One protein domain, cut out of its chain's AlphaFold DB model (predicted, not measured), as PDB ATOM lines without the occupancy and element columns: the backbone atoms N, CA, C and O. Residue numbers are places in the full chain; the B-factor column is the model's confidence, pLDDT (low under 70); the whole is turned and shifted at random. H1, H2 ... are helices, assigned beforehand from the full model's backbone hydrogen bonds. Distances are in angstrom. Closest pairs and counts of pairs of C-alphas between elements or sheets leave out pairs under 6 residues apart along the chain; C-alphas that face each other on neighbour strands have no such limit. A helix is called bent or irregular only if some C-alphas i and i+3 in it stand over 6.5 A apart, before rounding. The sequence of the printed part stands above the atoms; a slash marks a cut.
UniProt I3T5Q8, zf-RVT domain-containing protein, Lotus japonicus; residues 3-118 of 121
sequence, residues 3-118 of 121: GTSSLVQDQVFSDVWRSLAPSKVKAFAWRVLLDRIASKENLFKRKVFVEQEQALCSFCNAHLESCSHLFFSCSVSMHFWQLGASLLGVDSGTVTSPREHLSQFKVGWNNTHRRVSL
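Overview. This is residues 3 to 118 of the 121 residues of the protein "zf-RVT domain-containing protein" of Lotus japonicus (UniProt I3T5Q8). Two helical groups lie partly side by side, with few contacts between them: the hairpin H1 and H2 with H7 next to H1, and the corner of H5 and H6, with H5 near the middle. H3 and H4 form a small head at one end of the longest axis, and residues 3 to 8 of H1 stick out. The printed part has 116 residues, seven named helices, H1 to H7 in order, and no named strand: all helix. It is only just compact, close to loose, with a radius of gyration of the C-alphas of 15.7 A, and elongated, spanning 52 by 33 by 26 A.

Along the chain. H1, residues 3 to 18, begins with C-alpha 3 at (116.463, 222.997, 270.681) and is 23.3 A long. H7, residues 101 to 116, is 22.9 A long and ends with C-alpha 116 at (130.050, 194.249, 297.202). H2 is residues 23 to 33, 15.4 A; H6 is 75 to 87, 18.5 A; H3 is 40 to 45, H4 52 to 55, H5 67 to 73. H5 is irregular, only just: C-alphas 70 and 73 are 6.8 A apart.

Arrangement. H1 touches H7 with residues 12 to 16 alone, closest C-alphas Val 12 and Leu 102, 6.6 A, a shallow tilt of 11 degrees, the same way. H1 and H2 form a hairpin, closest C-alphas Val 16 and Lys 26, 5.9 A. H2 and H5 are close but not clearly touching, closest C-alphas Val 32 and Cys 67, 6.0 A. H5 and H6 touch only at the corner, closest C-alphas Phe 71 and Ser 77, 6.0 A. H6 and H7 are close but not clearly touching, closest C-alphas Ala 85 and Gly 108, 7.5 A. H3 touches H4, closest C-alphas Lys 40 and Ala 55, 4.8 A. Every O i to N i+4 pair is within hydrogen-bond range in H2, H3, H5 and H6, against 11 of 12 in H1 and 7 of 12 in H7; H4 is too short for such a pair.

Size, cuts and confidence. The two C-alphas farthest apart, Val 50 and Leu 118, are 52.2 A apart. The printed part has no cut; the links H4 to H5 and H6 to H7 are long. The pLDDT is under 70 at residues 3 to 6, 50 and 91 to 118.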
ATOM      1  N   GLY A   3     117.314 224.046 270.097       44.06
ATOM      2  CA  GLY A   3     116.463 222.997 270.681       44.06
ATOM      3  C   GLY A   3     117.128 221.636 270.919       44.06
ATOM      4  O   GLY A   3     116.603 220.831 271.675       44.06
ATOM      5  N   THR A   4     118.279 221.351 270.306       51.53
ATOM      6  CA  THR A   4     118.956 220.048 270.459       51.53
ATOM      7  C   THR A   4     119.849 219.987 271.700       51.53
ATOM      8  O   THR A   4     120.018 218.921 272.280       51.53
ATOM      9  N   SER A   5     120.393 221.128 272.141       60.09
ATOM     10  CA  SER A   5     121.291 221.194 273.301       60.09
ATOM     11  C   SER A   5     120.556 221.014 274.630       60.09
ATOM     12  O   SER A   5     121.099 220.380 275.532       60.09
ATOM     13  N   SER A   6     119.339 221.553 274.761       67.44
ATOM     14  CA  SER A   6     118.550 221.453 275.996       67.44
ATOM     15  C   SER A   6     118.054 220.027 276.242       67.44
ATOM     16  O   SER A   6     118.220 219.505 277.338       67.44
ATOM     17  N   LEU A   7     117.553 219.352 275.202       70.12
ATOM     18  CA  LEU A   7     117.052 217.975 275.306       70.12
ATOM     19  C   LEU A   7     118.146 216.982 275.720       70.12
ATOM     20  O   LEU A   7     117.916 216.100 276.546       70.12
ATOM     21  N   VAL A   8     119.358 217.137 275.175       71.00
ATOM     22  CA  VAL A   8     120.509 216.300 275.551       71.00
ATOM     23  C   VAL A   8     120.899 216.545 277.009       71.00
ATOM     24  O   VAL A   8     121.186 215.597 277.738       71.00
ATOM     25  N   GLN A   9     120.881 217.800 277.455       70.81
ATOM     26  CA  GLN A   9     121.220 218.161 278.827       70.81
ATOM     27  C   GLN A   9     120.212 217.594 279.842       70.81
ATOM     28  O   GLN A   9     120.622 217.029 280.859       70.81
ATOM     29  N   ASP A  10     118.916 217.658 279.539       80.38
ATOM     30  CA  ASP A  10     117.861 217.094 280.387       80.38
ATOM     31  C   ASP A  10     117.975 215.569 280.500       80.38
ATOM     32  O   ASP A  10     117.856 215.005 281.595       80.38
ATOM     33  N   GLN A  11     118.287 214.889 279.392       82.88
ATOM     34  CA  GLN A  11     118.509 213.444 279.391       82.88
ATOM     35  C   GLN A  11     119.714 213.050 280.253       82.88
ATOM     36  O   GLN A  11     119.637 212.105 281.041       82.88
ATOM     37  N   VAL A  12     120.816 213.795 280.150       82.56
ATOM     38  CA  VAL A  12     122.015 213.583 280.970       82.56
ATOM     39  C   VAL A  12     121.706 213.761 282.458       82.56
ATOM     40  O   VAL A  12     122.127 212.951 283.283       82.56
ATOM     41  N   PHE A  13     120.950 214.797 282.827       85.88
ATOM     42  CA  PHE A  13     120.563 215.008 284.222       85.88
ATOM     43  C   PHE A  13     119.677 213.881 284.745       85.88
ATOM     44  O   PHE A  13     119.913 213.386 285.848       85.88
ATOM     45  N   SER A  14     118.704 213.437 283.948       87.44
ATOM     46  CA  SER A  14     117.868 212.280 284.277       87.44
ATOM     47  C   SER A  14     118.720 211.039 284.557       87.44
ATOM     48  O   SER A  14     118.527 210.356 285.566       87.44
ATOM     49  N   ASP A  15     119.732 210.790 283.729       84.56
ATOM     50  CA  ASP A  15     120.632 209.650 283.876       84.56
ATOM     51  C   ASP A  15     121.467 209.705 285.165       84.56
ATOM     52  O   ASP A  15     121.587 208.689 285.857       84.56
ATOM     53  N   VAL A  16     121.966 210.886 285.551       86.19
ATOM     54  CA  VAL A  16     122.668 211.084 286.834       86.19
ATOM     55  C   VAL A  16     121.760 210.725 288.008       86.19
ATOM     56  O   VAL A  16     122.165 209.969 288.899       86.19
ATOM     57  N   TRP A  17     120.519 211.214 288.014       88.69
ATOM     58  CA  TRP A  17     119.588 210.978 289.120       88.69
ATOM     59  C   TRP A  17     119.086 209.534 289.188       88.69
ATOM     60  O   TRP A  17     118.890 209.015 290.291       88.69
ATOM     61  N   ARG A  18     118.960 208.862 288.038       88.69
ATOM     62  CA  ARG A  18     118.599 207.439 287.931       88.69
ATOM     63  C   ARG A  18     119.745 206.477 288.238       88.69
ATOM     64  O   ARG A  18     119.477 205.299 288.457       88.69
ATOM     65  N   SER A  19     120.997 206.941 288.247       85.94
ATOM     66  CA  SER A  19     122.140 206.101 288.619       85.94
ATOM     67  C   SER A  19     121.982 205.541 290.037       85.94
ATOM     68  O   SER A  19     121.227 206.057 290.860       85.94
ATOM     69  N   LEU A  20     122.721 204.490 290.360       87.62
ATOM     70  CA  LEU A  20     122.726 203.919 291.707       87.62
ATOM     71  C   LEU A  20     123.729 204.620 292.652       87.62
ATOM     72  O   LEU A  20     123.852 204.244 293.814       87.62
ATOM     73  N   ALA A  21     124.421 205.661 292.175       86.25
ATOM     74  CA  ALA A  21     125.415 206.386 292.957       86.25
ATOM     75  C   ALA A  21     124.810 207.030 294.229       86.25
ATOM     76  O   ALA A  21     123.636 207.422 294.235       86.25
ATOM     77  N   PRO A  22     125.597 207.222 295.304       93.12
ATOM     78  CA  PRO A  22     125.140 207.898 296.508       93.12
ATOM     79  C   PRO A  22     124.663 209.317 296.192       93.12
ATOM     80  O   PRO A  22     125.191 209.981 295.297       93.12
ATOM     81  N   SER A  23     123.709 209.826 296.972       92.06
ATOM     82  CA  SER A  23     123.117 211.159 296.766       92.06
ATOM     83  C   SER A  23     124.163 212.277 296.666       92.06
ATOM     84  O   SER A  23     124.046 213.159 295.816       92.06
ATOM     85  N   LYS A  24     125.231 212.206 297.472       92.56
ATOM     86  CA  LYS A  24     126.354 213.157 297.426       92.56
ATOM     87  C   LYS A  24     127.102 213.124 296.089       92.56
ATOM     88  O   LYS A  24     127.449 214.180 295.570       92.56
ATOM     89  N   VAL A  25     127.304 211.935 295.515       90.56
ATOM     90  CA  VAL A  25     127.965 211.762 294.210       90.56
ATOM     91  C   VAL A  25     127.079 212.301 293.090       90.56
ATOM     92  O   VAL A  25     127.564 213.045 292.244       90.56
ATOM     93  N   LYS A  26     125.771 212.018 293.123       90.75
ATOM     94  CA  LYS A  26     124.803 212.571 292.158       90.75
ATOM     95  C   LYS A  26     124.772 214.098 292.186       90.75
ATOM     96  O   LYS A  26     124.886 214.739 291.146       90.75
ATOM     97  N   ALA A  27     124.681 214.685 293.382       93.56
ATOM     98  CA  ALA A  27     124.688 216.135 293.557       93.56
ATOM     99  C   ALA A  27     126.001 216.767 293.071       93.56
ATOM    100  O   ALA A  27     125.985 217.837 292.462       93.56
ATOM    101  N   PHE A  28     127.136 216.104 293.310       92.88
ATOM    102  CA  PHE A  28     128.429 216.546 292.803       92.88
ATOM    103  C   PHE A  28     128.499 216.487 291.271       92.88
ATOM    104  O   PHE A  28     128.823 217.496 290.650       92.88
ATOM    105  N   ALA A  29     128.120 215.363 290.657       90.56
ATOM    106  CA  ALA A  29     128.089 215.206 289.204       90.56
ATOM    107  C   ALA A  29     127.187 216.256 288.536       90.56
ATOM    108  O   ALA A  29     127.588 216.891 287.563       90.56
ATOM    109  N   TRP A  30     126.010 216.522 289.109       90.69
ATOM    110  CA  TRP A  30     125.122 217.588 288.644       90.69
ATOM    111  C   TRP A  30     125.779 218.978 288.705       90.69
ATOM    112  O   TRP A  30     125.683 219.751 287.753       90.69
ATOM    113  N   ARG A  31     126.512 219.295 289.785       93.50
ATOM    114  CA  ARG A  31     127.277 220.553 289.884       93.50
ATOM    115  C   ARG A  31     128.403 220.637 288.857       93.50
ATOM    116  O   ARG A  31     128.613 221.716 288.314       93.50
ATOM    117  N   VAL A  32     129.113 219.540 288.594       91.25
ATOM    118  CA  VAL A  32     130.168 219.477 287.566       91.25
ATOM    119  C   VAL A  32     129.578 219.746 286.183       91.25
ATOM    120  O   VAL A  32     130.115 220.563 285.442       91.25
ATOM    121  N   LEU A  33     128.439 219.131 285.863       86.44
ATOM    122  CA  LEU A  33     127.768 219.306 284.572       86.44
ATOM    123  C   LEU A  33     127.249 220.718 284.324       86.44
ATOM    124  O   LEU A  33     127.159 221.154 283.182       86.44
ATOM    125  N   LEU A  34     126.898 221.427 285.393       87.94
ATOM    126  CA  LEU A  34     126.501 222.827 285.327       87.94
ATOM    127  C   LEU A  34     127.690 223.798 285.344       87.94
ATOM    128  O   LEU A  34     127.452 225.002 285.373       87.94
ATOM    129  N   ASP A  35     128.933 223.302 285.380       89.00
ATOM    130  CA  ASP A  35     130.143 224.109 285.586       89.00
ATOM    131  C   ASP A  35     130.044 224.974 286.863       89.00
ATOM    132  O   ASP A  35     130.353 226.161 286.883       89.00
ATOM    133  N   ARG A  36     129.527 224.394 287.959       90.25
ATOM    134  CA  ARG A  36     129.224 225.106 289.222       90.25
ATOM    135  C   ARG A  36     130.100 224.707 290.405       90.25
ATOM    136  O   ARG A  36     129.796 225.081 291.540       90.25
ATOM    137  N   ILE A  37     131.178 223.966 290.179       93.69
ATOM    138  CA  ILE A  37     132.177 223.710 291.222       93.69
ATOM    139  C   ILE A  37     133.256 224.801 291.228       93.69
ATOM    140  O   ILE A  37     133.370 225.597 290.296       93.69
ATOM    141  N   ALA A  38     134.051 224.831 292.295       93.75
ATOM    142  CA  ALA A  38     135.157 225.766 292.476       93.75
ATOM    143  C   ALA A  38     136.402 225.370 291.655       93.75
ATOM    144  O   ALA A  38     137.480 225.214 292.215       93.75
ATOM    145  N   SER A  39     136.251 225.177 290.341       94.25
ATOM    146  CA  SER A  39     137.400 225.106 289.428       94.25
ATOM    147  C   SER A  39     138.117 226.457 289.402       94.25
ATOM    148  O   SER A  39     137.475 227.497 289.607       94.25
ATOM    149  N   LYS A  40     139.427 226.485 289.129       93.88
ATOM    150  CA  LYS A  40     140.136 227.774 289.083       93.88
ATOM    151  C   LYS A  40     139.590 228.727 288.024       93.88
ATOM    152  O   LYS A  40     139.536 229.925 288.283       93.88
ATOM    153  N   GLU A  41     139.098 228.223 286.891       91.69
ATOM    154  CA  GLU A  41     138.411 229.064 285.906       91.69
ATOM    155  C   GLU A  41     137.158 229.733 286.507       91.69
ATOM    156  O   GLU A  41     136.935 230.930 286.321       91.69
ATOM    157  N   ASN A  42     136.355 229.009 287.291       92.81
ATOM    158  CA  ASN A  42     135.169 229.579 287.934       92.81
ATOM    159  C   ASN A  42     135.509 230.533 289.080       92.81
ATOM    160  O   ASN A  42     134.788 231.504 289.304       92.81
ATOM    161  N   LEU A  43     136.603 230.284 289.797       92.94
ATOM    162  CA  LEU A  43     137.125 231.207 290.804       92.94
ATOM    163  C   LEU A  43     137.652 232.497 290.161       92.94
ATOM    164  O   LEU A  43     137.362 233.584 290.663       92.94
ATOM    165  N   PHE A  44     138.319 232.400 289.010       90.56
ATOM    166  CA  PHE A  44     138.734 233.553 288.212       90.56
ATOM    167  C   PHE A  44     137.527 234.371 287.727       90.56
ATOM    168  O   PHE A  44     137.468 235.574 287.966       90.56
ATOM    169  N   LYS A  45     136.485 233.725 287.173       89.56
ATOM    170  CA  LYS A  45     135.214 234.392 286.801       89.56
ATOM    171  C   LYS A  45     134.561 235.124 287.989       89.56
ATOM    172  O   LYS A  45     133.886 236.134 287.799       89.56
ATOM    173  N   ARG A  46     134.764 234.632 289.218       91.81
ATOM    174  CA  ARG A  46     134.285 235.242 290.475       91.81
ATOM    175  C   ARG A  46     135.248 236.273 291.072       91.81
ATOM    176  O   ARG A  46     134.983 236.755 292.168       91.81
ATOM    177  N   LYS A  47     136.328 236.621 290.365       90.50
ATOM    178  CA  LYS A  47     137.350 237.592 290.790       90.50
ATOM    179  C   LYS A  47     138.065 237.202 292.092       90.50
ATOM    180  O   LYS A  47     138.464 238.066 292.862       90.50
ATOM    181  N   VAL A  48     138.203 235.896 292.349       90.75
ATOM    182  CA  VAL A  48     139.003 235.373 293.476       90.75
ATOM    183  C   VAL A  48     140.501 235.433 293.158       90.75
ATOM    184  O   VAL A  48     141.312 235.625 294.058       90.75
ATOM    185  N   PHE A  49     140.860 235.299 291.879       82.50
ATOM    186  CA  PHE A  49     142.221 235.461 291.365       82.50
ATOM    187  C   PHE A  49     142.329 236.739 290.531       82.50
ATOM    188  O   PHE A  49     141.323 237.209 289.993       82.50
ATOM    189  N   VAL A  50     143.545 237.277 290.427       69.81
ATOM    190  CA  VAL A  50     143.835 238.500 289.658       69.81
ATOM    191  C   VAL A  50     144.328 238.152 288.253       69.81
ATOM    192  O   VAL A  50     143.950 238.818 287.294       69.81
ATOM    193  N   GLU A  51     145.104 237.074 288.120       82.75
ATOM    194  CA  GLU A  51     145.758 236.674 286.870       82.75
ATOM    195  C   GLU A  51     145.215 235.336 286.353       82.75
ATOM    196  O   GLU A  51     144.911 234.420 287.124       82.75
ATOM    197  N   GLN A  52     145.077 235.207 285.031       75.38
ATOM    198  CA  GLN A  52     144.516 234.008 284.396       75.38
ATOM    199  C   GLN A  52     145.516 232.842 284.411       75.38
ATOM    200  O   GLN A  52     145.126 231.675 284.445       75.38
ATOM    201  N   GLU A  53     146.805 233.151 284.470       77.38
ATOM    202  CA  GLU A  53     147.920 232.222 284.622       77.38
ATOM    203  C   GLU A  53     147.825 231.450 285.950       77.38
ATOM    204  O   GLU A  53     148.249 230.298 286.043       77.38
ATOM    205  N   GLN A  54     147.168 232.025 286.967       82.44
ATOM    206  CA  GLN A  54     146.876 231.343 288.233       82.44
ATOM    207  C   GLN A  54     145.818 230.239 288.075       82.44
ATOM    208  O   GLN A  54     145.661 229.403 288.969       82.44
ATOM    209  N   ALA A  55     145.104 230.205 286.942       86.75
ATOM    210  CA  ALA A  55     144.038 229.251 286.664       86.75
ATOM    211  C   ALA A  55     144.498 227.973 285.944       86.75
ATOM    212  O   ALA A  55     143.653 227.195 285.500       86.75
ATOM    213  N   LEU A  56     145.807 227.711 285.851       92.12
ATOM    214  CA  LEU A  56     146.323 226.436 285.346       92.12
ATOM    215  C   LEU A  56     145.859 225.249 286.201       92.12
ATOM    216  O   LEU A  56     145.772 225.324 287.430       92.12
ATOM    217  N   CYS A  57     145.575 224.130 285.536       94.25
ATOM    218  CA  CYS A  57     145.137 222.886 286.150       94.25
ATOM    219  C   CYS A  57     146.137 222.397 287.187       94.25
ATOM    220  O   CYS A  57     147.307 222.179 286.887       94.25
ATOM    221  N   SER A  58     145.643 222.144 288.395       93.19
ATOM    222  CA  SER A  58     146.455 221.675 289.520       93.19
ATOM    223  C   SER A  58     147.065 220.286 289.301       93.19
ATOM    224  O   SER A  58     147.955 219.897 290.047       93.19
ATOM    225  N   PHE A  59     146.588 219.533 288.304       94.44
ATOM    226  CA  PHE A  59     147.090 218.196 287.995       94.44
ATOM    227  C   PHE A  59     148.125 218.189 286.869       94.44
ATOM    228  O   PHE A  59     149.226 217.687 287.063       94.44
ATOM    229  N   CYS A  60     147.785 218.716 285.689       94.12
ATOM    230  CA  CYS A  60     148.684 218.670 284.529       94.12
ATOM    231  C   CYS A  60     149.566 219.916 284.387       94.12
ATOM    232  O   CYS A  60     150.535 219.879 283.638       94.12
ATOM    233  N   ASN A  61     149.201 221.024 285.043       93.44
ATOM    234  CA  ASN A  61     149.850 222.331 284.945       93.44
ATOM    235  C   ASN A  61     150.077 222.853 283.506       93.44
ATOM    236  O   ASN A  61     150.929 223.706 283.284       93.44
ATOM    237  N   ALA A  62     149.327 222.338 282.524       91.44
ATOM    238  CA  ALA A  62     149.531 222.612 281.097       91.44
ATOM    239  C   ALA A  62     148.336 223.313 280.427       91.44
ATOM    240  O   ALA A  62     148.495 223.990 279.416       91.44
ATOM    241  N   HIS A  63     147.134 223.163 280.987       92.19
ATOM    242  CA  HIS A  63     145.901 223.765 280.476       92.19
ATOM    243  C   HIS A  63     145.138 224.463 281.600       92.19
ATOM    244  O   HIS A  63     145.356 224.168 282.775       92.19
ATOM    245  N   LEU A  64     144.210 225.356 281.248       92.62
ATOM    246  CA  LEU A  64     143.322 225.997 282.220       92.62
ATOM    247  C   LEU A  64     142.421 224.972 282.923       92.62
ATOM    248  O   LEU A  64     141.896 224.034 282.318       92.62
ATOM    249  N   GLU A  65     142.212 225.177 284.219       94.50
ATOM    250  CA  GLU A  65     141.372 224.333 285.057       94.50
ATOM    251  C   GLU A  65     139.889 224.698 284.909       94.50
ATOM    252  O   GLU A  65     139.330 225.468 285.692       94.50
ATOM    253  N   SER A  66     139.231 224.112 283.912       92.44
ATOM    254  CA  SER A  66     137.765 224.059 283.820       92.44
ATOM    255  C   SER A  66     137.231 222.734 284.377       92.44
ATOM    256  O   SER A  66     137.983 221.770 284.520       92.44
ATOM    257  N   CYS A  67     135.923 222.633 284.650       91.19
ATOM    258  CA  CYS A  67     135.316 221.352 285.042       91.19
ATOM    259  C   CYS A  67     135.522 220.272 283.972       91.19
ATOM    260  O   CYS A  67     135.847 219.131 284.287       91.19
ATOM    261  N   SER A  68     135.371 220.651 282.700       88.94
ATOM    262  CA  SER A  68     135.557 219.734 281.576       88.94
ATOM    263  C   SER A  68     136.982 219.180 281.543       88.94
ATOM    264  O   SER A  68     137.181 217.967 281.473       88.94
ATOM    265  N   HIS A  69     137.978 220.059 281.688       91.44
ATOM    266  CA  HIS A  69     139.367 219.630 281.730       91.44
ATOM    267  C   HIS A  69     139.661 218.774 282.959       91.44
ATOM    268  O   HIS A  69     140.127 217.646 282.823       91.44
ATOM    269  N   LEU A  70     139.318 219.273 284.146       92.94
ATOM    270  CA  LEU A  70     139.628 218.632 285.418       92.94
ATOM    271  C   LEU A  70     139.078 217.205 285.514       92.94
ATOM    272  O   LEU A  70     139.753 216.348 286.074       92.94
ATOM    273  N   PHE A  71     137.892 216.926 284.966       89.75
ATOM    274  CA  PHE A  71     137.276 215.600 285.071       89.75
ATOM    275  C   PHE A  71     137.402 214.735 283.823       89.75
ATOM    276  O   PHE A  71     137.391 213.518 283.975       89.75
ATOM    277  N   PHE A  72     137.517 215.301 282.619       85.69
ATOM    278  CA  PHE A  72     137.302 214.511 281.401       85.69
ATOM    279  C   PHE A  72     138.406 214.599 280.346       85.69
ATOM    280  O   PHE A  72     138.473 213.709 279.503       85.69
ATOM    281  N   SER A  73     139.266 215.624 280.356       87.88
ATOM    282  CA  SER A  73     140.348 215.747 279.358       87.88
ATOM    283  C   SER A  73     141.746 215.957 279.935       87.88
ATOM    284  O   SER A  73     142.725 215.928 279.193       87.88
ATOM    285  N   CYS A  74     141.876 216.146 281.249       93.12
ATOM    286  CA  CYS A  74     143.169 216.151 281.915       93.12
ATOM    287  C   CYS A  74     143.780 214.751 281.855       93.12
ATOM    288  O   CYS A  74     143.159 213.781 282.290       93.12
ATOM    289  N   SER A  75     145.017 214.657 281.363       92.31
ATOM    290  CA  SER A  75     145.745 213.392 281.257       92.31
ATOM    291  C   SER A  75     145.801 212.658 282.596       92.31
ATOM    292  O   SER A  75     145.528 211.465 282.648       92.31
ATOM    293  N   VAL A  76     146.075 213.360 283.696       93.44
ATOM    294  CA  VAL A  76     146.135 212.771 285.045       93.44
ATOM    295  C   VAL A  76     144.784 212.180 285.459       93.44
ATOM    296  O   VAL A  76     144.716 211.031 285.894       93.44
ATOM    297  N   SER A  77     143.694 212.927 285.266       91.50
ATOM    298  CA  SER A  77     142.342 212.458 285.585       91.50
ATOM    299  C   SER A  77     141.931 211.266 284.724       91.50
ATOM    300  O   SER A  77     141.340 210.318 285.233       91.50
ATOM    301  N   MET A  78     142.286 211.268 283.436       88.56
ATOM    302  CA  MET A  78     142.032 210.133 282.547       88.56
ATOM    303  C   MET A  78     142.733 208.859 283.028       88.56
ATOM    304  O   MET A  78     142.094 207.810 283.081       88.56
ATOM    305  N   HIS A  79     144.003 208.944 283.444       88.88
ATOM    306  CA  HIS A  79     144.708 207.795 284.024       88.88
ATOM    307  C   HIS A  79     144.012 207.286 285.293       88.88
ATOM    308  O   HIS A  79     143.861 206.078 285.470       88.88
ATOM    309  N   PHE A  80     143.537 208.190 286.156       88.00
ATOM    310  CA  PHE A  80     142.783 207.809 287.351       88.00
ATOM    311  C   PHE A  80     141.483 207.069 286.999       88.00
ATOM    312  O   PHE A  80     141.179 206.040 287.601       88.00
ATOM    313  N   TRP A  81     140.737 207.538 285.992       85.75
ATOM    314  CA  TRP A  81     139.523 206.858 285.536       85.75
ATOM    315  C   TRP A  81     139.799 205.489 284.930       85.75
ATOM    316  O   TRP A  81     139.070 204.548 285.228       85.75
ATOM    317  N   GLN A  82     140.852 205.360 284.127       84.38
ATOM    318  CA  GLN A  82     141.266 204.078 283.559       84.38
ATOM    319  C   GLN A  82     141.666 203.081 284.652       84.38
ATOM    320  O   GLN A  82     141.276 201.917 284.588       84.38
ATOM    321  N   LEU A  83     142.383 203.538 285.684       85.81
ATOM    322  CA  LEU A  83     142.726 202.712 286.841       85.81
ATOM    323  C   LEU A  83     141.479 202.305 287.638       85.81
ATOM    324  O   LEU A  83     141.326 201.147 288.009       85.81
ATOM    325  N   GLY A  84     140.554 203.234 287.879       82.69
ATOM    326  CA  GLY A  84     139.286 202.920 288.540       82.69
ATOM    327  C   GLY A  84     138.444 201.920 287.741       82.69
ATOM    328  O   GLY A  84     137.903 200.972 288.308       82.69
ATOM    329  N   ALA A  85     138.366 202.097 286.421       80.19
ATOM    330  CA  ALA A  85     137.657 201.197 285.519       80.19
ATOM    331  C   ALA A  85     138.275 199.793 285.521       80.19
ATOM    332  O   ALA A  85     137.542 198.814 285.681       80.19
ATOM    333  N   SER A  86     139.607 199.684 285.445       80.69
ATOM    334  CA  SER A  86     140.299 198.392 285.478       80.69
ATOM    335  C   SER A  86     140.074 197.655 286.801       80.69
ATOM    336  O   SER A  86     139.750 196.467 286.796       80.69
ATOM    337  N   LEU A  87     140.121 198.365 287.936       80.94
ATOM    338  CA  LEU A  87     139.805 197.798 289.251       80.94
ATOM    339  C   LEU A  87     138.362 197.284 289.331       80.94
ATOM    340  O   LEU A  87     138.094 196.286 290.001       80.94
ATOM    341  N   LEU A  88     137.430 197.925 288.626       80.31
ATOM    342  CA  LEU A  88     136.022 197.530 288.567       80.31
ATOM    343  C   LEU A  88     135.712 196.487 287.480       80.31
ATOM    344  O   LEU A  88     134.570 196.033 287.409       80.31
ATOM    345  N   GLY A  89     136.699 196.071 286.680       79.81
ATOM    346  CA  GLY A  89     136.496 195.146 285.561       79.81
ATOM    347  C   GLY A  89     135.664 195.747 284.423       79.81
ATOM    348  O   GLY A  89     134.902 195.032 283.782       79.81
ATOM    349  N   VAL A  90     135.748 197.065 284.222       76.19
ATOM    350  CA  VAL A  90     135.121 197.778 283.103       76.19
ATOM    351  C   VAL A  90     136.164 197.956 282.000       76.19
ATOM    352  O   VAL A  90     137.232 198.508 282.255       76.19
ATOM    353  N   ASP A  91     135.858 197.509 280.781       61.69
ATOM    354  CA  ASP A  91     136.784 197.600 279.648       61.69
ATOM    355  C   ASP A  91     137.101 199.062 279.283       61.69
ATOM    356  O   ASP A  91     136.225 199.856 278.915       61.69
ATOM    357  N   SER A  92     138.394 199.402 279.331       55.00
ATOM    358  CA  SER A  92     138.940 200.746 279.081       55.00
ATOM    359  C   SER A  92     138.668 201.292 277.672       55.00
ATOM    360  O   SER A  92     138.841 202.488 277.445       55.00
ATOM    361  N   GLY A  93     138.218 200.452 276.731       55.25
ATOM    362  CA  GLY A  93     137.875 200.846 275.358       55.25
ATOM    363  C   GLY A  93     136.686 201.808 275.246       55.25
ATOM    364  O   GLY A  93     136.463 202.375 274.184       55.25
ATOM    365  N   THR A  94     135.948 202.021 276.339       51.84
ATOM    366  CA  THR A  94     134.833 202.980 276.415       51.84
ATOM    367  C   THR A  94     135.241 204.341 276.998       51.84
ATOM    368  O   THR A  94     134.487 205.305 276.894       51.84
ATOM    369  N   VAL A  95     136.441 204.467 277.581       50.50
ATOM    370  CA  VAL A  95     136.912 205.644 278.350       50.50
ATOM    371  C   VAL A  95     137.546 206.706 277.434       50.50
ATOM    372  O   VAL A  95     138.578 207.300 277.734       50.50
ATOM    373  N   THR A  96     136.963 206.930 276.260       46.28
ATOM    374  CA  THR A  96     137.555 207.783 275.219       46.28
ATOM    375  C   THR A  96     136.554 208.774 274.640       46.28
ATOM    376  O   THR A  96     136.451 208.929 273.432       46.28
ATOM    377  N   SER A  97     135.834 209.512 275.493       45.69
ATOM    378  CA  SER A  97     135.321 210.844 275.130       45.69
ATOM    379  C   SER A  97     134.681 211.552 276.331       45.69
ATOM    380  O   SER A  97     133.784 210.991 276.965       45.69
ATOM    381  N   PRO A  98     135.028 212.826 276.602       45.75
ATOM    382  CA  PRO A  98     134.341 213.673 277.582       45.75
ATOM    383  C   PRO A  98     132.818 213.743 277.426       45.75
ATOM    384  O   PRO A  98     132.108 213.986 278.399       45.75
ATOM    385  N   ARG A  99     132.304 213.528 276.207       44.56
ATOM    386  CA  ARG A  99     130.863 213.522 275.914       44.56
ATOM    387  C   ARG A  99     130.189 212.179 276.211       44.56
ATOM    388  O   ARG A  99     128.977 212.163 276.394       44.56
ATOM    389  N   GLU A 100     130.949 211.090 276.316       48.50
ATOM    390  CA  GLU A 100     130.421 209.744 276.588       48.50
ATOM    391  C   GLU A 100     130.601 209.284 278.039       48.50
ATOM    392  O   GLU A 100     129.905 208.379 278.487       48.50
ATOM    393  N   HIS A 101     131.431 209.956 278.842       51.81
ATOM    394  CA  HIS A 101     131.556 209.652 280.277       51.81
ATOM    395  C   HIS A 101     130.231 209.745 281.055       51.81
ATOM    396  O   HIS A 101     130.072 209.124 282.106       51.81
ATOM    397  N   LEU A 102     129.251 210.488 280.537       48.69
ATOM    398  CA  LEU A 102     127.950 210.659 281.181       48.69
ATOM    399  C   LEU A 102     127.055 209.422 281.078       48.69
ATOM    400  O   LEU A 102     126.302 209.148 282.011       48.69
ATOM    401  N   SER A 103     127.185 208.627 280.012       46.50
ATOM    402  CA  SER A 103     126.459 207.357 279.880       46.50
ATOM    403  C   SER A 103     127.065 206.252 280.761       46.50
ATOM    404  O   SER A 103     126.360 205.335 281.195       46.50
ATOM    405  N   GLN A 104     128.350 206.371 281.121       48.28
ATOM    406  CA  GLN A 104     129.077 205.388 281.934       48.28
ATOM    407  C   GLN A 104     128.669 205.374 283.414       48.28
ATOM    408  O   GLN A 104     128.863 204.357 284.088       48.28
ATOM    409  N   PHE A 105     128.024 206.438 283.918       47.03
ATOM    410  CA  PHE A 105     127.484 206.478 285.287       47.03
ATOM    411  C   PHE A 105     126.494 205.336 285.577       47.03
ATOM    412  O   PHE A 105     126.349 204.931 286.731       47.03
ATOM    413  N   LYS A 106     125.836 204.779 284.549       46.78
ATOM    414  CA  LYS A 106     124.959 203.606 284.692       46.78
ATOM    415  C   LYS A 106     125.745 202.296 284.822       46.78
ATOM    416  O   LYS A 106     125.395 201.463 285.649       46.78
ATOM    417  N   VAL A 107     126.802 202.102 284.031       51.72
ATOM    418  CA  VAL A 107     127.514 200.812 283.925       51.72
ATOM    419  C   VAL A 107     128.458 200.582 285.106       51.72
ATOM    420  O   VAL A 107     128.440 199.503 285.700       51.72
ATOM    421  N   GLY A 108     129.223 201.605 285.503       47.44
ATOM    422  CA  GLY A 108     130.215 201.482 286.576       47.44
ATOM    423  C   GLY A 108     129.598 201.089 287.921       47.44
ATOM    424  O   GLY A 108     130.073 200.161 288.571       47.44
ATOM    425  N   TRP A 109     128.481 201.719 288.308       49.44
ATOM    426  CA  TRP A 109     127.849 201.437 289.601       49.44
ATOM    427  C   TRP A 109     127.034 200.132 289.618       49.44
ATOM    428  O   TRP A 109     126.988 199.446 290.641       49.44
ATOM    429  N   ASN A 110     126.434 199.737 288.487       50.22
ATOM    430  CA  ASN A 110     125.741 198.447 288.368       50.22
ATOM    431  C   ASN A 110     126.690 197.252 288.605       50.22
ATOM    432  O   ASN A 110     126.256 196.216 289.115       50.22
ATOM    433  N   ASN A 111     127.978 197.396 288.275       46.97
ATOM    434  CA  ASN A 111     129.001 196.376 288.523       46.97
ATOM    435  C   ASN A 111     129.555 196.430 289.956       46.97
ATOM    436  O   ASN A 111     129.745 195.378 290.571       46.97
ATOM    437  N   THR A 112     129.735 197.623 290.538       50.38
ATOM    438  CA  THR A 112     130.169 197.774 291.939       50.38
ATOM    439  C   THR A 112     129.190 197.115 292.915       50.38
ATOM    440  O   THR A 112     129.620 196.398 293.817       50.38
ATOM    441  N   HIS A 113     127.877 197.263 292.707       49.50
ATOM    442  CA  HIS A 113     126.881 196.648 293.592       49.50
ATOM    443  C   HIS A 113     126.878 195.111 293.521       49.50
ATOM    444  O   HIS A 113     126.557 194.463 294.509       49.50
ATOM    445  N   ARG A 114     127.272 194.519 292.383       47.75
ATOM    446  CA  ARG A 114     127.362 193.059 292.209       47.75
ATOM    447  C   ARG A 114     128.577 192.449 292.920       47.75
ATOM    448  O   ARG A 114     128.497 191.318 293.387       47.75
ATOM    449  N   ARG A 115     129.684 193.194 293.031       46.62
ATOM    450  CA  ARG A 115     130.897 192.757 293.746       46.62
ATOM    451  C   ARG A 115     130.802 192.931 295.260       46.62
ATOM    452  O   ARG A 115     131.227 192.037 295.979       46.62
ATOM    453  N   VAL A 116     130.200 194.017 295.748       48.16
ATOM    454  CA  VAL A 116     130.050 194.249 297.202       48.16
ATOM    455  C   VAL A 116     129.118 193.214 297.853       48.16
ATOM    456  O   VAL A 116     129.304 192.873 299.016       48.16
ATOM    457  N   SER A 117     128.167 192.642 297.107       43.41
ATOM    458  CA  SER A 117     127.311 191.542 297.577       43.41
ATOM    459  C   SER A 117     127.975 190.154 297.600       43.41
ATOM    460  O   SER A 117     127.397 189.244 298.181       43.41
ATOM    461  N   LEU A 118     129.157 189.970 296.995       40.19
ATOM    462  CA  LEU A 118     129.882 188.683 296.965       40.19
ATOM    463  C   LEU A 118     131.040 188.601 297.974       40.19
ATOM    464  O   LEU A 118     131.680 187.563 298.077       40.19
TER     465      LEU A 118